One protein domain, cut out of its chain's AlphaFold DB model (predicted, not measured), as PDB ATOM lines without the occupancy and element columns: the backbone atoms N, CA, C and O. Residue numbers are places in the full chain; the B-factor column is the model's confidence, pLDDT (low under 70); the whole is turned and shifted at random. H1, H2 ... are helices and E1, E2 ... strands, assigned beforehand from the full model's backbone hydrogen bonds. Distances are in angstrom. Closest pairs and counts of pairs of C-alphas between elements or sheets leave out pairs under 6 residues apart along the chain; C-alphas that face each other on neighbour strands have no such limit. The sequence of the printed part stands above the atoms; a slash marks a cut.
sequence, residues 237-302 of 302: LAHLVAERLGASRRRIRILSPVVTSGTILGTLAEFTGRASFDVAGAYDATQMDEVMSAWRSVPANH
ATOM      1  N   LEU A 237      -4.845  12.227 290.282       90.31
ATOM      2  CA  LEU A 237      -3.412  11.976 290.103       90.31
ATOM      3  C   LEU A 237      -3.127  10.490 289.851       90.31
ATOM      4  O   LEU A 237      -2.311  10.160 288.999       90.31
ATOM      5  N   ALA A 238      -3.857   9.593 290.521       90.38
ATOM      6  CA  ALA A 238      -3.755   8.153 290.293       90.38
ATOM      7  C   ALA A 238      -4.097   7.758 288.847       90.38
ATOM      8  O   ALA A 238      -3.377   6.964 288.246       90.38
ATOM      9  N   HIS A 239      -5.155   8.337 288.270       91.00
ATOM     10  CA  HIS A 239      -5.525   8.080 286.875       91.00
ATOM     11  C   HIS A 239      -4.532   8.699 285.895       91.00
ATOM     12  O   HIS A 239      -4.208   8.065 284.898       91.00
ATOM     13  N   LEU A 240      -3.995   9.887 286.188       91.38
ATOM     14  CA  LEU A 240      -2.934  10.483 285.373       91.38
ATOM     15  C   LEU A 240      -1.677   9.611 285.360       91.38
ATOM     16  O   LEU A 240      -1.103   9.369 284.301       91.38
ATOM     17  N   VAL A 241      -1.249   9.117 286.525       91.56
ATOM     18  CA  VAL A 241      -0.111   8.193 286.622       91.56
ATOM     19  C   VAL A 241      -0.413   6.911 285.846       91.56
ATOM     20  O   VAL A 241       0.407   6.500 285.029       91.56
ATOM     21  N   ALA A 242      -1.595   6.323 286.026       92.50
ATOM     22  CA  ALA A 242      -2.020   5.134 285.292       92.50
ATOM     23  C   ALA A 242      -2.040   5.347 283.767       92.50
ATOM     24  O   ALA A 242      -1.519   4.516 283.031       92.50
ATOM     25  N   GLU A 243      -2.538   6.483 283.273       92.38
ATOM     26  CA  GLU A 243      -2.508   6.833 281.847       92.38
ATOM     27  C   GLU A 243      -1.066   6.873 281.309       92.38
ATOM     28  O   GLU A 243      -0.765   6.313 280.250       92.38
ATOM     29  N   ARG A 244      -0.137   7.475 282.065       90.94
ATOM     30  CA  ARG A 244       1.289   7.517 281.696       90.94
ATOM     31  C   ARG A 244       1.940   6.136 281.717       90.94
ATOM     32  O   ARG A 244       2.731   5.829 280.824       90.94
ATOM     33  N   LEU A 245       1.594   5.297 282.691       91.88
ATOM     34  CA  LEU A 245       2.039   3.904 282.737       91.88
ATOM     35  C   LEU A 245       1.506   3.126 281.524       91.88
ATOM     36  O   LEU A 245       2.296   2.502 280.822       91.88
ATOM     37  N   GLY A 246       0.217   3.253 281.200       91.75
ATOM     38  CA  GLY A 246      -0.428   2.611 280.049       91.75
ATOM     39  C   GLY A 246       0.174   3.000 278.693       91.75
ATOM     40  O   GLY A 246       0.255   2.176 277.783       91.75
ATOM     41  N   ALA A 247       0.672   4.232 278.564       92.62
ATOM     42  CA  ALA A 247       1.360   4.704 277.360       92.62
ATOM     43  C   ALA A 247       2.821   4.213 277.236       92.62
ATOM     44  O   ALA A 247       3.477   4.464 276.216       92.62
ATOM     45  N   SER A 248       3.362   3.538 278.255       92.44
ATOM     46  CA  SER A 248       4.759   3.102 278.278       92.44
ATOM     47  C   SER A 248       5.006   1.954 277.297       92.44
ATOM     48  O   SER A 248       4.291   0.958 277.273       92.44
ATOM     49  N   ARG A 249       6.060   2.076 276.478       90.50
ATOM     50  CA  ARG A 249       6.352   1.117 275.391       90.50
ATOM     51  C   ARG A 249       7.513   0.164 275.646       90.50
ATOM     52  O   ARG A 249       7.646  -0.814 274.922       90.50
ATOM     53  N   ARG A 250       8.381   0.465 276.616       89.94
ATOM     54  CA  ARG A 250       9.653  -0.258 276.787       89.94
ATOM     55  C   ARG A 250       9.905  -0.745 278.205       89.94
ATOM     56  O   ARG A 250      10.307  -1.885 278.391       89.94
ATOM     57  N   ARG A 251       9.762   0.147 279.182       93.06
ATOM     58  CA  ARG A 251      10.006  -0.162 280.588       93.06
ATOM     59  C   ARG A 251       9.187   0.743 281.488       93.06
ATOM     60  O   ARG A 251       8.921   1.883 281.109       93.06
ATOM     61  N   ILE A 252       8.887   0.254 282.683       92.81
ATOM     62  CA  ILE A 252       8.327   1.022 283.795       92.81
ATOM     63  C   ILE A 252       9.315   0.947 284.965       92.81
ATOM     64  O   ILE A 252       9.892  -0.108 285.249       92.81
ATOM     65  N   ARG A 253       9.552   2.094 285.608       90.31
ATOM     66  CA  ARG A 253      10.333   2.213 286.842       90.31
ATOM     67  C   ARG A 253       9.513   2.954 287.879       90.31
ATOM     68  O   ARG A 253       8.984   4.015 287.566       90.31
ATOM     69  N   ILE A 254       9.399   2.379 289.069       88.50
ATOM     70  CA  ILE A 254       8.583   2.926 290.154       88.50
ATOM     71  C   ILE A 254       9.454   3.071 291.383       88.50
ATOM     72  O   ILE A 254      10.113   2.121 291.785       88.50
ATOM     73  N   LEU A 255       9.434   4.256 291.969       86.69
ATOM     74  CA  LEU A 255       9.995   4.521 293.281       86.69
ATOM     75  C   LEU A 255       8.878   5.196 294.061       86.69
ATOM     76  O   LEU A 255       8.422   6.270 293.672       86.69
ATOM     77  N   SER A 256       8.360   4.513 295.072       86.62
ATOM     78  CA  SER A 256       7.282   5.041 295.902       86.62
ATOM     79  C   SER A 256       7.367   4.401 297.275       86.62
ATOM     80  O   SER A 256       7.354   3.173 297.318       86.62
ATOM     81  N   PRO A 257       7.392   5.172 298.376       84.50
ATOM     82  CA  PRO A 257       7.384   4.599 299.721       84.50
ATOM     83  C   PRO A 257       6.240   3.592 299.904       84.50
ATOM     84  O   PRO A 257       6.448   2.489 300.395       84.50
ATOM     85  N   VAL A 258       5.058   3.926 299.373       86.19
ATOM     86  CA  VAL A 258       3.858   3.083 299.409       86.19
ATOM     87  C   VAL A 258       3.227   2.976 298.021       86.19
ATOM     88  O   VAL A 258       3.120   3.968 297.298       86.19
ATOM     89  N   VAL A 259       2.751   1.785 297.647       86.12
ATOM     90  CA  VAL A 259       1.983   1.556 296.411       86.12
ATOM     91  C   VAL A 259       0.647   0.896 296.749       86.12
ATOM     92  O   VAL A 259       0.550  -0.317 296.887       86.12
ATOM     93  N   THR A 260      -0.403   1.709 296.872       87.31
ATOM     94  CA  THR A 260      -1.741   1.264 297.320       87.31
ATOM     95  C   THR A 260      -2.876   1.621 296.371       87.31
ATOM     96  O   THR A 260      -3.994   1.132 296.528       87.31
ATOM     97  N   SER A 261      -2.632   2.476 295.377       89.44
ATOM     98  CA  SER A 261      -3.676   2.885 294.438       89.44
ATOM     99  C   SER A 261      -4.099   1.707 293.559       89.44
ATOM    100  O   SER A 261      -3.316   1.242 292.733       89.44
ATOM    101  N   GLY A 262      -5.357   1.275 293.686       89.19
ATOM    102  CA  GLY A 262      -5.926   0.212 292.851       89.19
ATOM    103  C   GLY A 262      -5.845   0.518 291.353       89.19
ATOM    104  O   GLY A 262      -5.547  -0.376 290.568       89.19
ATOM    105  N   THR A 263      -6.013   1.784 290.954       91.75
ATOM    106  CA  THR A 263      -5.856   2.223 289.558       91.75
ATOM    107  C   THR A 263      -4.428   1.997 289.059       91.75
ATOM    108  O   THR A 263      -4.234   1.401 288.004       91.75
ATOM    109  N   ILE A 264      -3.421   2.426 289.830       92.44
ATOM    110  CA  ILE A 264      -2.008   2.246 289.462       92.44
ATOM    111  C   ILE A 264      -1.650   0.755 289.452       92.44
ATOM    112  O   ILE A 264      -1.080   0.272 288.476       92.44
ATOM    113  N   LEU A 265      -2.014   0.015 290.501       91.12
ATOM    114  CA  LEU A 265      -1.745  -1.420 290.623       91.12
ATOM    115  C   LEU A 265      -2.390  -2.226 289.488       91.12
ATOM    116  O   LEU A 265      -1.731  -3.084 288.905       91.12
ATOM    117  N   GLY A 266      -3.641  -1.913 289.135       91.50
ATOM    118  CA  GLY A 266      -4.348  -2.536 288.018       91.50
ATOM    119  C   GLY A 266      -3.618  -2.329 286.694       91.50
ATOM    120  O   GLY A 266      -3.349  -3.296 285.988       91.50
ATOM    121  N   THR A 267      -3.196  -1.094 286.396       92.25
ATOM    122  CA  THR A 267      -2.407  -0.817 285.187       92.25
ATOM    123  C   THR A 267      -1.065  -1.541 285.195       92.25
ATOM    124  O   THR A 267      -0.668  -2.092 284.173       92.25
ATOM    125  N   LEU A 268      -0.354  -1.589 286.324       91.19
ATOM    126  CA  LEU A 268       0.924  -2.304 286.412       91.19
ATOM    127  C   LEU A 268       0.773  -3.807 286.166       91.19
ATOM    128  O   LEU A 268       1.619  -4.391 285.484       91.19
ATOM    129  N   ALA A 269      -0.304  -4.417 286.664       90.62
ATOM    130  CA  ALA A 269      -0.589  -5.837 286.468       90.62
ATOM    131  C   ALA A 269      -0.728  -6.215 284.979       90.62
ATOM    132  O   ALA A 269      -0.333  -7.310 284.577       90.62
ATOM    133  N   GLU A 270      -1.206  -5.299 284.129       89.94
ATOM    134  CA  GLU A 270      -1.280  -5.523 282.679       89.94
ATOM    135  C   GLU A 270       0.097  -5.646 282.008       89.94
ATOM    136  O   GLU A 270       0.208  -6.235 280.927       89.94
ATOM    137  N   PHE A 271       1.143  -5.073 282.616       89.75
ATOM    138  CA  PHE A 271       2.512  -5.110 282.100       89.75
ATOM    139  C   PHE A 271       3.344  -6.235 282.710       89.75
ATOM    140  O   PHE A 271       4.149  -6.821 281.993       89.75
ATOM    141  N   THR A 272       3.147  -6.577 283.987       83.31
ATOM    142  CA  THR A 272       3.909  -7.658 284.643       83.31
ATOM    143  C   THR A 272       3.634  -9.034 284.030       83.31
ATOM    144  O   THR A 272       4.500  -9.902 284.071       83.31
ATOM    145  N   GLY A 273       2.479  -9.223 283.382       76.81
ATOM    146  CA  GLY A 273       2.173 -10.427 282.601       76.81
ATOM    147  C   GLY A 273       2.869 -10.513 281.232       76.81
ATOM    148  O   GLY A 273       2.742 -11.528 280.546       76.81
ATOM    149  N   ARG A 274       3.591  -9.472 280.792       85.62
ATOM    150  CA  ARG A 274       4.221  -9.411 279.463       85.62
ATOM    151  C   ARG A 274       5.712  -9.720 279.574       85.62
ATOM    152  O   ARG A 274       6.495  -8.862 279.960       85.62
ATOM    153  N   ALA A 275       6.126 -10.911 279.137       76.19
ATOM    154  CA  ALA A 275       7.526 -11.355 279.209       76.19
ATOM    155  C   ALA A 275       8.541 -10.415 278.517       76.19
ATOM    156  O   ALA A 275       9.722 -10.426 278.851       76.19
ATOM    157  N   SER A 276       8.100  -9.604 277.551       81.62
ATOM    158  CA  SER A 276       8.939  -8.647 276.818       81.62
ATOM    159  C   SER A 276       9.018  -7.256 277.454       81.62
ATOM    160  O   SER A 276       9.708  -6.391 276.913       81.62
ATOM    161  N   PHE A 277       8.310  -7.012 278.561       91.12
ATOM    162  CA  PHE A 277       8.201  -5.689 279.161       91.12
ATOM    163  C   PHE A 277       8.903  -5.621 280.519       91.12
ATOM    164  O   PHE A 277       8.629  -6.393 281.431       91.12
ATOM    165  N   ASP A 278       9.810  -4.661 280.657       92.12
ATOM    166  CA  ASP A 278      10.674  -4.524 281.826       92.12
ATOM    167  C   ASP A 278      10.021  -3.617 282.887       92.12
ATOM    168  O   ASP A 278      10.048  -2.386 282.779       92.12
ATOM    169  N   VAL A 279       9.426  -4.226 283.917       91.75
ATOM    170  CA  VAL A 279       8.879  -3.535 285.096       91.75
ATOM    171  C   VAL A 279       9.795  -3.789 286.291       91.75
ATOM    172  O   VAL A 279      10.031  -4.935 286.658       91.75
ATOM    173  N   ALA A 280      10.295  -2.723 286.915       90.12
ATOM    174  CA  ALA A 280      11.097  -2.811 288.136       90.12
ATOM    175  C   ALA A 280      10.874  -1.578 289.017       90.12
ATOM    176  O   ALA A 280      10.365  -0.559 288.550       90.12
ATOM    177  N   GLY A 281      11.281  -1.637 290.279       87.62
ATOM    178  CA  GLY A 281      11.117  -0.518 291.194       87.62
ATOM    179  C   GLY A 281      11.567  -0.827 292.610       87.62
ATOM    180  O   GLY A 281      12.110  -1.899 292.865       87.62
ATOM    181  N   ALA A 282      11.315   0.118 293.504       86.81
ATOM    182  CA  ALA A 282      11.508  -0.026 294.936       86.81
ATOM    183  C   ALA A 282      10.358   0.653 295.690       86.81
ATOM    184  O   ALA A 282       9.752   1.612 295.199       86.81
ATOM    185  N   TYR A 283      10.081   0.130 296.876       88.00
ATOM    186  CA  TYR A 283       9.176   0.707 297.858       88.00
ATOM    187  C   TYR A 283       9.760   0.524 299.255       88.00
ATOM    188  O   TYR A 283      10.674  -0.283 299.440       88.00
ATOM    189  N   ASP A 284       9.219   1.244 300.233       85.75
ATOM    190  CA  ASP A 284       9.611   1.069 301.625       85.75
ATOM    191  C   ASP A 284       8.960  -0.204 302.180       85.75
ATOM    192  O   ASP A 284       7.733  -0.309 302.289       85.75
ATOM    193  N   ALA A 285       9.786  -1.206 302.493       86.19
ATOM    194  CA  ALA A 285       9.308  -2.495 302.984       86.19
ATOM    195  C   ALA A 285       8.518  -2.362 304.292       86.19
ATOM    196  O   ALA A 285       7.496  -3.023 304.449       86.19
ATOM    197  N   THR A 286       8.943  -1.471 305.188       85.50
ATOM    198  CA  THR A 286       8.299  -1.280 306.490       85.50
ATOM    199  C   THR A 286       6.930  -0.621 306.345       85.50
ATOM    200  O   THR A 286       5.952  -1.111 306.906       85.50
ATOM    201  N   GLN A 287       6.811   0.409 305.500       84.31
ATOM    202  CA  GLN A 287       5.519   1.050 305.238       84.31
ATOM    203  C   GLN A 287       4.564   0.115 304.485       84.31
ATOM    204  O   GLN A 287       3.363   0.084 304.762       84.31
ATOM    205  N   MET A 288       5.076  -0.689 303.548       89.12
ATOM    206  CA  MET A 288       4.252  -1.683 302.860       89.12
ATOM    207  C   MET A 288       3.814  -2.831 303.774       89.12
ATOM    208  O   MET A 288       2.701  -3.327 303.602       89.12
ATOM    209  N   ASP A 289       4.606  -3.227 304.771       87.38
ATOM    210  CA  ASP A 289       4.182  -4.219 305.766       87.38
ATOM    211  C   ASP A 289       2.977  -3.723 306.581       87.38
ATOM    212  O   ASP A 289       2.030  -4.484 306.809       87.38
ATOM    213  N   GLU A 290       2.942  -2.438 306.943       83.56
ATOM    214  CA  GLU A 290       1.781  -1.829 307.601       83.56
ATOM    215  C   GLU A 290       0.542  -1.828 306.699       83.56
ATOM    216  O   GLU A 290      -0.551  -2.199 307.137       83.56
ATOM    217  N   VAL A 291       0.712  -1.486 305.416       84.94
ATOM    218  CA  VAL A 291      -0.358  -1.586 304.411       84.94
ATOM    219  C   VAL A 291      -0.884  -3.015 304.314       84.94
ATOM    220  O   VAL A 291      -2.098  -3.225 304.327       84.94
ATOM    221  N   MET A 292       0.003  -4.005 304.223       85.31
ATOM    222  CA  MET A 292      -0.378  -5.410 304.089       85.31
ATOM    223  C   MET A 292      -1.064  -5.930 305.352       85.31
ATOM    224  O   MET A 292      -2.031  -6.689 305.257       85.31
ATOM    225  N   SER A 293      -0.613  -5.499 306.530       85.06
ATOM    226  CA  SER A 293      -1.261  -5.785 307.811       85.06
ATOM    227  C   SER A 293      -2.683  -5.215 307.854       85.06
ATOM    228  O   SER A 293      -3.642  -5.949 308.111       85.06
ATOM    229  N   ALA A 294      -2.847  -3.938 307.490       81.75
ATOM    230  CA  ALA A 294      -4.153  -3.295 307.393       81.75
ATOM    231  C   ALA A 294      -5.058  -4.003 306.368       81.75
ATOM    232  O   ALA A 294      -6.218  -4.286 306.663       81.75
ATOM    233  N   TRP A 295      -4.534  -4.368 305.197       81.31
ATOM    234  CA  TRP A 295      -5.292  -5.068 304.160       81.31
ATOM    235  C   TRP A 295      -5.788  -6.446 304.621       81.31
ATOM    236  O   TRP A 295      -6.962  -6.761 304.434       81.31
ATOM    237  N   ARG A 296      -4.940  -7.244 305.287       85.06
ATOM    238  CA  ARG A 296      -5.315  -8.566 305.833       85.06
ATOM    239  C   ARG A 296      -6.341  -8.484 306.961       85.06
ATOM    240  O   ARG A 296      -7.053  -9.459 307.198       85.06
ATOM    241  N   SER A 297      -6.409  -7.349 307.658       82.69
ATOM    242  CA  SER A 297      -7.366  -7.132 308.746       82.69
ATOM    243  C   SER A 297      -8.811  -6.923 308.267       82.69
ATOM    244  O   SER A 297      -9.736  -7.039 309.069       82.69
ATOM    245  N   VAL A 298      -9.026  -6.652 306.971       80.44
ATOM    246  CA  VAL A 298     -10.362  -6.488 306.381       80.44
ATOM    247  C   VAL A 298     -10.929  -7.867 306.006       80.44
ATOM    248  O   VAL A 298     -10.398  -8.506 305.097       80.44
ATOM    249  N   PRO A 299     -12.028  -8.338 306.633       76.31
ATOM    250  CA  PRO A 299     -12.527  -9.708 306.445       76.31
ATOM    251  C   PRO A 299     -12.904 -10.079 305.002       76.31
ATOM    252  O   PRO A 299     -12.860 -11.248 304.649       76.31
ATOM    253  N   ALA A 300     -13.262  -9.094 304.173       78.00
ATOM    254  CA  ALA A 300     -13.666  -9.292 302.778       78.00
ATOM    255  C   ALA A 300     -12.494  -9.502 301.795       78.00
ATOM    256  O   ALA A 300     -12.737  -9.692 300.607       78.00
ATOM    257  N   ASN A 301     -11.247  -9.424 302.268       74.06
ATOM    258  CA  ASN A 301     -10.047  -9.575 301.441       74.06
ATOM    259  C   ASN A 301      -9.494 -11.017 301.406       74.06
ATOM    260  O   ASN A 301      -8.466 -11.242 300.766       74.06
ATOM    261  N   HIS A 302     -10.150 -11.966 302.088       56.47
ATOM    262  CA  HIS A 302      -9.819 -13.400 302.096       56.47
ATOM    263  C   HIS A 302     -10.733 -14.202 301.172       56.47
ATOM    264  O   HIS A 302     -11.942 -13.879 301.118       56.47
TER     265      HIS A 302
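This is residues 237 to 302 of the 302 residues of a protein of Actinobacteria bacterium (UniProt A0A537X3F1). Two helices, H1 and H2, run side by side next to a narrow ribbon of two parallel strands, E1 and E2, while a third helix, H3, is set off beyond the end of the ribbon where both strands finish. H3 touches no helix, and the tail at residues 296 to 302 sticks out free. The printed part has 66 residues, with three named helices and two named strands in the order H1 E1 H2 E2 H3, a mixed class of helices and strands. It is only just loose, close to compact, with a radius of gyration of the C-alphas of 13.2 A and spans of 37 by 26 by 23 A.

Find C-alpha 237 at (-3.412, 11.976, 290.103); from there H1 runs to residue 246, 14.1 A away. E1 takes residues 251 to 255, 13.5 A, and H2 residues 262 to 272, 15.0 A. Look for E2 at residues 278 to 282, 13.9 A, beginning at C-alpha 278 (10.674, -4.524, 281.826). H3 covers residues 285 to 296, 16.1 A, and ends at C-alpha 296 (-5.315, -8.566, 305.833).

Start at H1, which touches H2: their closest C-alphas, of Ala 242 and Ile 264, are 5.1 A apart. Their lines stand at a shallow tilt of 13 degrees, the same way. Next look at E1 and E2, parallel at 6 degrees, where N 252 and O 278 are within hydrogen-bond range at 2.9 A, as are N 280 and O 252 at 3.1 A. E1, H2 and E2 form a strand-helix-strand unit, two parallel neighbour strands with a helix between them along the chain, and its crossover is right-handed. The closest C-alphas of H2 and E2, of Thr 272 and Val 279, are 6.5 A apart. H3 is apart from H1, H2 and E1. Every O i to N i+4 pair is within hydrogen-bond range in H1 and H3, and 6 of 7 are in H2.

The C-alphas farthest apart, of Arg 250 and Pro 299, are 38.2 A apart. The printed part has no cut and no long link, and it ends at the chain's last residue, His 302, the one printed residue with pLDDT under 70.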